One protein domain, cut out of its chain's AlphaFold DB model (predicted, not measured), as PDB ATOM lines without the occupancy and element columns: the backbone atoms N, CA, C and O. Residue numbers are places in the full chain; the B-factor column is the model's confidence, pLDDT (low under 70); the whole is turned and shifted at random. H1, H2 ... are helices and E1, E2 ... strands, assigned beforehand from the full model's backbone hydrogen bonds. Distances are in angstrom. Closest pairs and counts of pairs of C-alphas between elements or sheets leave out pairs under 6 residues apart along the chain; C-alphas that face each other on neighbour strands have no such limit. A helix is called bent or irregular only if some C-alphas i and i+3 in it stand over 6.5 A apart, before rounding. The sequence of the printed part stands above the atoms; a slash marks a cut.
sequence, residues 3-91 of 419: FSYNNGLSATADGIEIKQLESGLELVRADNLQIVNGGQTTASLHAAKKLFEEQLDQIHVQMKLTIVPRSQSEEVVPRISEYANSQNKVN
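This is residues 3 to 91 of the 419 residues of an uncharacterized protein of Marinobacter manganoxydans MnI7-9 (UniProt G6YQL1). A small three-stranded sheet, E4 E1 E5, has the long kinked helix H3 packed along one face, and from opposite ends of its strands two arms reach away from H3: the strand hairpin E2 and E3, whose residues 20 to 25 stick out free, and the helix pair H1 and H2, with H2 folding back steeply from H1. The printed part has 89 residues with three named helices and five named strands, in the order E1 E2 E3 E4 H1 H2 E5 H3. The three-stranded sheet is mixed, the pair E2 and E3 is antiparallel, and the class is mixed, helices and strands. The whole is only just loose, close to compact, with a radius of gyration of the C-alphas of 14.9 A, and spans 40 by 38 by 24 A.

In the larger sheet, E1 is residues 9 to 13, 12.9 A long, from C-alpha 9 at (132.733, 92.803, 135.946); E4 is residues 34 to 37, and E5 is residues 63 to 67, 12.7 A. E2 is residues 15 to 21, 19.6 A, and E3 is residues 24 to 31, 20.9 A. H1 is residues 39 to 51, 18.4 A, and H2 is residues 53 to 58. H3 is residues 70 to 86, 24.1 A, ending with C-alpha 86 at (132.272, 98.951, 150.427).

E1 is the inner strand. It is parallel to E5, with N 64 and O 9 at 2.8 A, and antiparallel to E4, with N 12 and O 34 at 2.8 A. H3 is on this sheet in two layers, a helix on one face; its height over the sheet is 9.1 A, and it lies over E1, along the strands at 2 degrees on the local plane. The closest C-alphas of H3 and E4 are those of Val 36 and Ser 81, 5.3 A apart. H3 has a kink of 36 degrees near residue 77 and is irregular, with C-alphas 71 and 74 7.5 A apart; H2 is only just irregular, with C-alphas 54 and 57 6.53 A apart. E2 and E3 form a hairpin, with N 21 and O 24 at 2.8 A; both are apart from H3. H1 only grazes the larger sheet with residues 39 to 42. Its residues 45 to 49 alone touch H2, closest at the C-alphas of Lys 49 and Leu 56, 6.7 A, at a steep tilt of 54 degrees, opposite ways. Every O i to N i+4 pair is within hydrogen-bond range in H1, but 9 of 13 in H3 and 0 of 2 in H2, where 2 of 3 O i to N i+3 pairs are.

The two C-alphas farthest apart are those of Glu 22 and Asn 91, 46.5 A. The printed part has no cut, and the links between successive elements are tight. The mean pLDDT of the printed part is 77.7; residues 3 to 7 and 81 to 91 are under 70.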
ATOM      1  N   PHE A   3     129.220 103.106 134.132       40.91
ATOM      2  CA  PHE A   3     130.533 103.103 134.802       40.91
ATOM      3  C   PHE A   3     130.480 103.676 136.235       40.91
ATOM      4  O   PHE A   3     131.336 103.372 137.058       40.91
ATOM      5  N   SER A   4     129.459 104.486 136.540       40.09
ATOM      6  CA  SER A   4     129.239 105.106 137.850       40.09
ATOM      7  C   SER A   4     128.379 104.253 138.798       40.09
ATOM      8  O   SER A   4     128.338 104.570 139.981       40.09
ATOM      9  N   TYR A   5     127.700 103.199 138.316       44.38
ATOM     10  CA  TYR A   5     126.652 102.487 139.073       44.38
ATOM     11  C   TYR A   5     126.812 100.952 139.163       44.38
ATOM     12  O   TYR A   5     125.850 100.269 139.493       44.38
ATOM     13  N   ASN A   6     128.018 100.400 138.969       52.47
ATOM     14  CA  ASN A   6     128.367  99.034 139.418       52.47
ATOM     15  C   ASN A   6     127.459  97.885 138.904       52.47
ATOM     16  O   ASN A   6     126.958  97.089 139.689       52.47
ATOM     17  N   ASN A   7     127.282  97.742 137.585       57.34
ATOM     18  CA  ASN A   7     126.582  96.580 137.002       57.34
ATOM     19  C   ASN A   7     127.401  95.879 135.895       57.34
ATOM     20  O   ASN A   7     126.900  95.585 134.815       57.34
ATOM     21  N   GLY A   8     128.679  95.600 136.160       71.00
ATOM     22  CA  GLY A   8     129.580  94.884 135.246       71.00
ATOM     23  C   GLY A   8     130.546  93.950 135.981       71.00
ATOM     24  O   GLY A   8     130.326  93.619 137.144       71.00
ATOM     25  N   LEU A   9     131.629  93.541 135.319       82.81
ATOM     26  CA  LEU A   9     132.733  92.803 135.946       82.81
ATOM     27  C   LEU A   9     133.852  93.769 136.345       82.81
ATOM     28  O   LEU A   9     134.260  94.607 135.545       82.81
ATOM     29  N   SER A  10     134.388  93.637 137.555       85.00
ATOM     30  CA  SER A  10     135.648  94.280 137.931       85.00
ATOM     31  C   SER A  10     136.718  93.210 138.034       85.00
ATOM     32  O   SER A  10     136.570  92.266 138.812       85.00
ATOM     33  N   ALA A  11     137.797  93.375 137.279       87.56
ATOM     34  CA  ALA A  11     138.897  92.432 137.237       87.56
ATOM     35  C   ALA A  11     140.256  93.120 137.399       87.56
ATOM     36  O   ALA A  11     140.416  94.310 137.105       87.56
ATOM     37  N   THR A  12     141.236  92.358 137.867       89.06
ATOM     38  CA  THR A  12     142.646  92.745 137.953       89.06
ATOM     39  C   THR A  12     143.492  91.807 137.100       89.06
ATOM     40  O   THR A  12     143.135  90.642 136.947       89.06
ATOM     41  N   ALA A  13     144.591  92.305 136.540       90.88
ATOM     42  CA  ALA A  13     145.581  91.497 135.828       90.88
ATOM     43  C   ALA A  13     146.990  92.052 136.069       90.88
ATOM     44  O   ALA A  13     147.150  93.248 136.323       90.88
ATOM     45  N   ASP A  14     148.000  91.195 135.948       88.62
ATOM     46  CA  ASP A  14     149.409  91.590 136.068       88.62
ATOM     47  C   ASP A  14     149.891  92.341 134.813       88.62
ATOM     48  O   ASP A  14     150.783  93.185 134.877       88.62
ATOM     49  N   GLY A  15     149.298  92.018 133.661       89.25
ATOM     50  CA  GLY A  15     149.634  92.559 132.351       89.25
ATOM     51  C   GLY A  15     148.602  92.150 131.304       89.25
ATOM     52  O   GLY A  15     147.824  91.216 131.518       89.25
ATOM     53  N   ILE A  16     148.575  92.874 130.184       93.81
ATOM     54  CA  ILE A  16     147.672  92.610 129.061       93.81
ATOM     55  C   ILE A  16     148.382  92.766 127.723       93.81
ATOM     56  O   ILE A  16     149.276  93.596 127.576       93.81
ATOM     57  N   GLU A  17     147.915  92.009 126.741       93.50
ATOM     58  CA  GLU A  17     148.276  92.154 125.338       93.50
ATOM     59  C   GLU A  17     147.036  92.589 124.558       93.50
ATOM     60  O   GLU A  17     145.992  91.929 124.600       93.50
ATOM     61  N   ILE A  18     147.152  93.717 123.863       93.81
ATOM     62  CA  ILE A  18     146.072  94.297 123.073       93.81
ATOM     63  C   ILE A  18     146.515  94.348 121.616       93.81
ATOM     64  O   ILE A  18     147.635  94.760 121.317       93.81
ATOM     65  N   LYS A  19     145.611  93.984 120.710       93.62
ATOM     66  CA  LYS A  19     145.796  94.133 119.270       93.62
ATOM     67  C   LYS A  19     144.889  95.237 118.739       93.62
ATOM     68  O   LYS A  19     143.722  95.327 119.110       93.62
ATOM     69  N   GLN A  20     145.422  96.071 117.853       92.31
ATOM     70  CA  GLN A  20     144.614  97.020 117.096       92.31
ATOM     71  C   GLN A  20     143.980  96.296 115.903       92.31
ATOM     72  O   GLN A  20     144.687  95.747 115.057       92.31
ATOM     73  N   LEU A  21     142.655  96.315 115.839       90.25
ATOM     74  CA  LEU A  21     141.854  95.906 114.691       90.25
ATOM     75  C   LEU A  21     141.184  97.137 114.067       90.25
ATOM     76  O   LEU A  21     141.175  98.225 114.650       90.25
ATOM     77  N   GLU A  22     140.580  96.958 112.892       87.44
ATOM     78  CA  GLU A  22     139.764  97.996 112.242       87.44
ATOM     79  C   GLU A  22     138.540  98.390 113.092       87.44
ATOM     80  O   GLU A  22     138.106  99.538 113.061       87.44
ATOM     81  N   SER A  23     138.021  97.461 113.902       84.44
ATOM     82  CA  SER A  23     136.882  97.658 114.809       84.44
ATOM     83  C   SER A  23     137.251  98.265 116.171       84.44
ATOM     84  O   SER A  23     136.356  98.621 116.938       84.44
ATOM     85  N   GLY A  24     138.546  98.396 116.485       90.31
ATOM     86  CA  GLY A  24     139.032  98.934 117.756       90.31
ATOM     87  C   GLY A  24     140.136  98.096 118.399       90.31
ATOM     88  O   GLY A  24     140.798  97.289 117.752       90.31
ATOM     89  N   LEU A  25     140.358  98.330 119.691       89.88
ATOM     90  CA  LEU A  25     141.320  97.583 120.498       89.88
ATOM     91  C   LEU A  25     140.690  96.280 120.997       89.88
ATOM     92  O   LEU A  25     139.661  96.310 121.670       89.88
ATOM     93  N   GLU A  26     141.336  95.154 120.715       91.50
ATOM     94  CA  GLU A  26     140.929  93.832 121.184       91.50
ATOM     95  C   GLU A  26     141.930  93.303 122.214       91.50
ATOM     96  O   GLU A  26     143.138  93.277 121.972       91.50
ATOM     97  N   LEU A  27     141.429  92.880 123.375       90.62
ATOM     98  CA  LEU A  27     142.232  92.211 124.394       90.62
ATOM     99  C   LEU A  27     142.473  90.759 123.967       90.62
ATOM    100  O   LEU A  27     141.549  89.951 123.987       90.62
ATOM    101  N   VAL A  28     143.716  90.424 123.626       93.12
ATOM    102  CA  VAL A  28     144.095  89.081 123.155       93.12
ATOM    103  C   VAL A  28     144.532  88.193 124.318       93.12
ATOM    104  O   VAL A  28     144.294  86.986 124.316       93.12
ATOM    105  N   ARG A  29     145.159  88.788 125.339       92.19
ATOM    106  CA  ARG A  29     145.661  88.062 126.507       92.19
ATOM    107  C   ARG A  29     145.670  88.937 127.754       92.19
ATOM    108  O   ARG A  29     145.973  90.125 127.685       92.19
ATOM    109  N   ALA A  30     145.396  88.323 128.900       91.88
ATOM    110  CA  ALA A  30     145.599  88.910 130.217       91.88
ATOM    111  C   ALA A  30     146.328  87.906 131.115       91.88
ATOM    112  O   ALA A  30     145.909  86.752 131.226       91.88
ATOM    113  N   ASP A  31     147.408  88.338 131.756       88.69
ATOM    114  CA  ASP A  31     148.163  87.501 132.685       88.69
ATOM    115  C   ASP A  31     147.594  87.644 134.102       88.69
ATOM    116  O   ASP A  31     147.380  88.758 134.580       88.69
ATOM    117  N   ASN A  32     147.362  86.511 134.776       86.69
ATOM    118  CA  ASN A  32     146.796  86.457 136.132       86.69
ATOM    119  C   ASN A  32     145.479  87.253 136.268       86.69
ATOM    120  O   ASN A  32     145.308  88.067 137.176       86.69
ATOM    121  N   LEU A  33     144.547  87.039 135.334       88.19
ATOM    122  CA  LEU A  33     143.239  87.687 135.362       88.19
ATOM    123  C   LEU A  33     142.408  87.184 136.553       88.19
ATOM    124  O   LEU A  33     142.111  85.995 136.656       88.19
ATOM    125  N   GLN A  34     141.980  88.096 137.420       85.00
ATOM    126  CA  GLN A  34     141.175  87.793 138.602       85.00
ATOM    127  C   GLN A  34     139.931  88.674 138.638       85.00
ATOM    128  O   GLN A  34     140.029  89.893 138.529       85.00
ATOM    129  N   ILE A  35     138.752  88.077 138.824       85.38
ATOM    130  CA  ILE A  35     137.499  88.821 139.012       85.38
ATOM    131  C   ILE A  35     137.365  89.166 140.498       85.38
ATOM    132  O   ILE A  35     137.184  88.283 141.332       85.38
ATOM    133  N   VAL A  36     137.433  90.457 140.827       80.88
ATOM    134  CA  VAL A  36     137.385  90.971 142.210       80.88
ATOM    135  C   VAL A  36     135.998  91.475 142.616       80.88
ATOM    136  O   VAL A  36     135.726  91.636 143.807       80.88
ATOM    137  N   ASN A  37     135.116  91.727 141.640       78.44
ATOM    138  CA  ASN A  37     133.700  92.045 141.836       78.44
ATOM    139  C   ASN A  37     132.891  91.629 140.589       78.44
ATOM    140  O   ASN A  37     133.403  91.696 139.472       78.44
ATOM    141  N   GLY A  38     131.638  91.207 140.779       77.50
ATOM    142  CA  GLY A  38     130.761  90.731 139.701       77.50
ATOM    143  C   GLY A  38     130.318  89.270 139.828       77.50
ATOM    144  O   GLY A  38     129.827  88.699 138.861       77.50
ATOM    145  N   GLY A  39     130.451  88.658 141.013       77.00
ATOM    146  CA  GLY A  39     130.130  87.240 141.234       77.00
ATOM    147  C   GLY A  39     128.697  86.842 140.856       77.00
ATOM    148  O   GLY A  39     128.492  85.758 140.317       77.00
ATOM    149  N   GLN A  40     127.713  87.728 141.060       74.56
ATOM    150  CA  GLN A  40     126.339  87.503 140.591       74.56
ATOM    151  C   GLN A  40     126.269  87.451 139.062       74.56
ATOM    152  O   GLN A  40     125.704  86.511 138.516       74.56
ATOM    153  N   THR A  41     126.899  88.404 138.373       79.62
ATOM    154  CA  THR A  41     126.979  88.440 136.908       79.62
ATOM    155  C   THR A  41     127.674  87.192 136.364       79.62
ATOM    156  O   THR A  41     127.159  86.560 135.446       79.62
ATOM    157  N   THR A  42     128.788  86.765 136.970       84.88
ATOM    158  CA  THR A  42     129.491  85.528 136.591       84.88
ATOM    159  C   THR A  42     128.623  84.283 136.809       84.88
ATOM    160  O   THR A  42     128.560  83.426 135.929       84.88
ATOM    161  N   ALA A  43     127.906  84.187 137.935       81.12
ATOM    162  CA  ALA A  43     126.982  83.084 138.204       81.12
ATOM    163  C   ALA A  43     125.785  83.066 137.240       81.12
ATOM    164  O   ALA A  43     125.412  81.999 136.753       81.12
ATOM    165  N   SER A  44     125.207  84.226 136.919       80.81
ATOM    166  CA  SER A  44     124.119  84.343 135.943       80.81
ATOM    167  C   SER A  44     124.568  83.943 134.538       80.81
ATOM    168  O   SER A  44     123.850  83.199 133.877       80.81
ATOM    169  N   LEU A  45     125.767  84.354 134.107       83.19
ATOM    170  CA  LEU A  45     126.352  83.915 132.835       83.19
ATOM    171  C   LEU A  45     126.621  82.405 132.825       83.19
ATOM    172  O   LEU A  45     126.334  81.741 131.835       83.19
ATOM    173  N   HIS A  46     127.118  81.839 133.928       83.69
ATOM    174  CA  HIS A  46     127.335  80.395 134.044       83.69
ATOM    175  C   HIS A  46     126.020  79.603 133.966       83.69
ATOM    176  O   HIS A  46     125.941  78.585 133.276       83.69
ATOM    177  N   ALA A  47     124.966  80.083 134.630       82.44
ATOM    178  CA  ALA A  47     123.637  79.486 134.549       82.44
ATOM    179  C   ALA A  47     123.039  79.609 133.137       82.44
ATOM    180  O   ALA A  47     122.499  78.630 132.622       82.44
ATOM    181  N   ALA A  48     123.186  80.775 132.496       81.69
ATOM    182  CA  ALA A  48     122.752  81.005 131.121       81.69
ATOM    183  C   ALA A  48     123.489  80.088 130.138       81.69
ATOM    184  O   ALA A  48     122.838  79.468 129.309       81.69
ATOM    185  N   LYS A  49     124.803  79.884 130.301       83.88
ATOM    186  CA  LYS A  49     125.573  78.923 129.495       83.88
ATOM    187  C   LYS A  49     124.990  77.515 129.537       83.88
ATOM    188  O   LYS A  49     124.959  76.832 128.526       83.88
ATOM    189  N   LYS A  50     124.523  77.074 130.707       79.69
ATOM    190  CA  LYS A  50     123.991  75.717 130.890       79.69
ATOM    191  C   LYS A  50     122.581  75.532 130.313       79.69
ATOM    192  O   LYS A  50     122.203  74.405 130.013       79.69
ATOM    193  N   LEU A  51     121.793  76.605 130.228       76.94
ATOM    194  CA  LEU A  51     120.371  76.551 129.863       76.94
ATOM    195  C   LEU A  51     120.078  77.094 128.456       76.94
ATOM    196  O   LEU A  51     119.124  76.643 127.831       76.94
ATOM    197  N   PHE A  52     120.875  78.051 127.977       76.38
ATOM    198  CA  PHE A  52     120.632  78.863 126.781       76.38
ATOM    199  C   PHE A  52     121.958  79.248 126.093       76.38
ATOM    200  O   PHE A  52     122.234  80.429 125.884       76.38
ATOM    201  N   GLU A  53     122.809  78.265 125.774       79.19
ATOM    202  CA  GLU A  53     124.161  78.499 125.231       79.19
ATOM    203  C   GLU A  53     124.161  79.391 123.976       79.19
ATOM    204  O   GLU A  53     124.932  80.343 123.910       79.19
ATOM    205  N   GLU A  54     123.222  79.175 123.050       78.00
ATOM    206  CA  GLU A  54     123.103  79.944 121.797       78.00
ATOM    207  C   GLU A  54     122.749  81.429 122.000       78.00
ATOM    208  O   GLU A  54     122.921  82.247 121.100       78.00
ATOM    209  N   GLN A  55     122.249  81.810 123.180       75.44
ATOM    210  CA  GLN A  55     121.907  83.202 123.487       75.44
ATOM    211  C   GLN A  55     123.090  83.988 124.061       75.44
ATOM    212  O   GLN A  55     123.015  85.215 124.143       75.44
ATOM    213  N   LEU A  56     124.179  83.315 124.452       78.88
ATOM    214  CA  LEU A  56     125.348  83.978 125.034       78.88
ATOM    215  C   LEU A  56     126.044  84.922 124.052       78.88
ATOM    216  O   LEU A  56     126.539  85.960 124.485       78.88
ATOM    217  N   ASP A  57     126.022  84.612 122.754       79.12
ATOM    218  CA  ASP A  57     126.688  85.400 121.706       79.12
ATOM    219  C   ASP A  57     126.124  86.825 121.572       79.12
ATOM    220  O   ASP A  57     126.773  87.719 121.034       79.12
ATOM    221  N   GLN A  58     124.915  87.066 122.089       80.19
ATOM    222  CA  GLN A  58     124.272  88.382 122.079       80.19
ATOM    223  C   GLN A  58     124.497  89.165 123.384       80.19
ATOM    224  O   GLN A  58     124.146  90.347 123.475       80.19
ATOM    225  N   ILE A  59     125.083  88.537 124.408       80.81
ATOM    226  CA  ILE A  59     125.258  89.134 125.731       80.81
ATOM    227  C   ILE A  59     126.592  89.870 125.804       80.81
ATOM    228  O   ILE A  59     127.667  89.285 125.723       80.81
ATOM    229  N   HIS A  60     126.514  91.171 126.071       83.06
ATOM    230  CA  HIS A  60     127.679  92.026 126.246       83.06
ATOM    231  C   HIS A  60     127.769  92.470 127.706       83.06
ATOM    232  O   HIS A  60     126.877  93.154 128.211       83.06
ATOM    233  N   VAL A  61     128.848  92.087 128.394       83.75
ATOM    234  CA  VAL A  61     129.099  92.479 129.787       83.75
ATOM    235  C   VAL A  61     130.248  93.469 129.835       83.75
ATOM    236  O   VAL A  61     131.371  93.165 129.437       83.75
ATOM    237  N   GLN A  62     129.979  94.660 130.359       82.88
ATOM    238  CA  GLN A  62     131.019  95.660 130.535       82.88
ATOM    239  C   GLN A  62     131.991  95.224 131.641       82.88
ATOM    240  O   GLN A  62     131.570  94.904 132.754       82.88
ATOM    241  N   MET A  63     133.290  95.248 131.344       85.50
ATOM    242  CA  MET A  63     134.352  94.932 132.299       85.50
ATOM    243  C   MET A  63     135.225  96.160 132.571       85.50
ATOM    244  O   MET A  63     135.640  96.861 131.651       85.50
ATOM    245  N   LYS A  64     135.543  96.394 133.845       87.25
ATOM    246  CA  LYS A  64     136.618  97.283 134.284       87.25
ATOM    247  C   LYS A  64     137.836  96.427 134.622       87.25
ATOM    248  O   LYS A  64     137.810  95.699 135.612       87.25
ATOM    249  N   LEU A  65     138.892  96.538 133.824       87.50
ATOM    250  CA  LEU A  65     140.157  95.843 134.050       87.50
ATOM    251  C   LEU A  65     141.194  96.809 134.630       87.50
ATOM    252  O   LEU A  65     141.448  97.862 134.051       87.50
ATOM    253  N   THR A  66     141.774  96.462 135.777       88.19
ATOM    254  CA  THR A  66     142.830  97.251 136.430       88.19
ATOM    255  C   THR A  66     144.148  96.493 136.354       88.19
ATOM    256  O   THR A  66     144.233  95.365 136.835       88.19
ATOM    257  N   ILE A  67     145.174  97.105 135.763       90.56
ATOM    258  CA  ILE A  67     146.507  96.499 135.691       90.56
ATOM    259  C   ILE A  67     147.264  96.819 136.973       90.56
ATOM    260  O   ILE A  67     147.453  97.990 137.303       90.56
ATOM    261  N   VAL A  68     147.663  95.777 137.700       85.06
ATOM    262  CA  VAL A  68     148.382  95.892 138.969       85.06
ATOM    263  C   VAL A  68     149.721  95.170 138.823       85.06
ATOM    264  O   VAL A  68     149.729  93.956 138.638       85.06
ATOM    265  N   PRO A  69     150.865  95.874 138.908       82.25
ATOM    266  CA  PRO A  69     152.170  95.225 138.867       82.25
ATOM    267  C   PRO A  69     152.295  94.163 139.965       82.25
ATOM    268  O   PRO A  69     151.882  94.396 141.103       82.25
ATOM    269  N   ARG A  70     152.931  93.023 139.660       76.38
ATOM    270  CA  ARG A  70     153.087  91.897 140.606       76.38
ATOM    271  C   ARG A  70     153.624  92.302 141.977       76.38
ATOM    272  O   ARG A  70     153.148  91.791 142.982       76.38
ATOM    273  N   SER A  71     154.563  93.248 142.023       80.19
ATOM    274  CA  SER A  71     155.166  93.748 143.267       80.19
ATOM    275  C   SER A  71     154.182  94.442 144.214       80.19
ATOM    276  O   SER A  71     154.491  94.587 145.389       80.19
ATOM    277  N   GLN A  72     153.018  94.874 143.721       74.75
ATOM    278  CA  GLN A  72     151.985  95.571 144.495       74.75
ATOM    279  C   GLN A  72     150.677  94.773 144.584       74.75
ATOM    280  O   GLN A  72     149.722  95.222 145.217       74.75
ATOM    281  N   SER A  73     150.617  93.592 143.960       73.19
ATOM    282  CA  SER A  73     149.393  92.794 143.848       73.19
ATOM    283  C   SER A  73     148.847  92.378 145.219       73.19
ATOM    284  O   SER A  73     147.659  92.555 145.487       73.19
ATOM    285  N   GLU A  74     149.727  91.949 146.133       71.62
ATOM    286  CA  GLU A  74     149.355  91.512 147.489       71.62
ATOM    287  C   GLU A  74     148.753  92.627 148.360       71.62
ATOM    288  O   GLU A  74     147.950  92.340 149.245       71.62
ATOM    289  N   GLU A  75     149.084  93.896 148.103       71.69
ATOM    290  CA  GLU A  75     148.535  95.032 148.857       71.69
ATOM    291  C   GLU A  75     147.311  95.648 148.161       71.69
ATOM    292  O   GLU A  75     146.309  95.983 148.797       71.69
ATOM    293  N   VAL A  76     147.377  95.816 146.839       76.06
ATOM    294  CA  VAL A  76     146.416  96.630 146.086       76.06
ATOM    295  C   VAL A  76     145.169  95.835 145.701       76.06
ATOM    296  O   VAL A  76     144.062  96.372 145.786       76.06
ATOM    297  N   VAL A  77     145.302  94.557 145.324       74.88
ATOM    298  CA  VAL A  77     144.155  93.725 144.912       74.88
ATOM    299  C   VAL A  77     143.134  93.547 146.049       74.88
ATOM    300  O   VAL A  77     141.942  93.781 145.801       74.88
ATOM    301  N   PRO A  78     143.536  93.250 147.307       70.12
ATOM    302  CA  PRO A  78     142.598  93.187 148.428       70.12
ATOM    303  C   PRO A  78     141.862  94.506 148.665       70.12
ATOM    304  O   PRO A  78     140.651  94.499 148.874       70.12
ATOM    305  N   ARG A  79     142.557  95.646 148.557       72.44
ATOM    306  CA  ARG A  79     141.959  96.978 148.739       72.44
ATOM    307  C   ARG A  79     140.976  97.318 147.623       72.44
ATOM    308  O   ARG A  79     139.911  97.859 147.898       72.44
ATOM    309  N   ILE A  80     141.279  96.970 146.370       72.06
ATOM    310  CA  ILE A  80     140.331  97.131 145.256       72.06
ATOM    311  C   ILE A  80     139.057  96.321 145.528       72.06
ATOM    312  O   ILE A  80     137.959  96.850 145.350       72.06
ATOM    313  N   SER A  81     139.186  95.074 145.992       68.56
ATOM    314  CA  SER A  81     138.031  94.248 146.366       68.56
ATOM    315  C   SER A  81     137.260  94.845 147.549       68.56
ATOM    316  O   SER A  81     136.035  94.969 147.488       68.56
ATOM    317  N   GLU A  82     137.955  95.285 148.598       62.19
ATOM    318  CA  GLU A  82     137.360  95.933 149.771       62.19
ATOM    319  C   GLU A  82     136.560  97.177 149.371       62.19
ATOM    320  O   GLU A  82     135.378  97.281 149.698       62.19
ATOM    321  N   TYR A  83     137.159  98.094 148.605       68.38
ATOM    322  CA  TYR A  83     136.502  99.335 148.205       68.38
ATOM    323  C   TYR A  83     135.354  99.100 147.218       68.38
ATOM    324  O   TYR A  83     134.306  99.736 147.354       68.38
ATOM    325  N   ALA A  84     135.492  98.157 146.281       63.88
ATOM    326  CA  ALA A  84     134.409  97.780 145.375       63.88
ATOM    327  C   ALA A  84     133.206  97.192 146.131       63.88
ATOM    328  O   ALA A  84     132.058  97.476 145.789       63.88
ATOM    329  N   ASN A  85     133.456  96.428 147.199       56.09
ATOM    330  CA  ASN A  85     132.409  95.884 148.061       56.09
ATOM    331  C   ASN A  85     131.878  96.918 149.068       56.09
ATOM    332  O   ASN A  85     130.712  96.860 149.441       56.09
ATOM    333  N   SER A  86     132.674  97.915 149.464       52.38
ATOM    334  CA  SER A  86     132.272  98.951 150.427       52.38
ATOM    335  C   SER A  86     131.176  99.899 149.920       52.38
ATOM    336  O   SER A  86     130.470 100.497 150.735       52.38
ATOM    337  N   GLN A  87     130.975  99.999 148.597       48.53
ATOM    338  CA  GLN A  87     129.867 100.764 148.004       48.53
ATOM    339  C   GLN A  87     128.488 100.123 148.258       48.53
ATOM    340  O   GLN A  87     127.478 100.821 148.212       48.53
ATOM    341  N   ASN A  88     128.443  98.841 148.636       45.00
ATOM    342  CA  ASN A  88     127.273  98.184 149.213       45.00
ATOM    343  C   ASN A  88     127.603  97.787 150.652       45.00
ATOM    344  O   ASN A  88     128.237  96.764 150.860       45.00
ATOM    345  N   LYS A  89     127.182  98.593 151.639       41.38
ATOM    346  CA  LYS A  89     127.415  98.420 153.091       41.38
ATOM    347  C   LYS A  89     127.586  96.944 153.498       41.38
ATOM    348  O   LYS A  89     126.599  96.269 153.794       41.38
ATOM    349  N   VAL A  90     128.831  96.457 153.517       45.88
ATOM    350  CA  VAL A  90     129.124  95.059 153.848       45.88
ATOM    351  C   VAL A  90     128.711  94.858 155.297       45.88
ATOM    352  O   VAL A  90     129.194  95.536 156.207       45.88
ATOM    353  N   ASN A  91     127.717  94.004 155.517       53.69
ATOM    354  CA  ASN A  91     127.141  93.828 156.837       53.69
ATOM    355  C   ASN A  91     128.148  93.030 157.669       53.69
ATOM    356  O   ASN A  91     128.567  91.960 157.242       53.69
TER     357      ASN A  91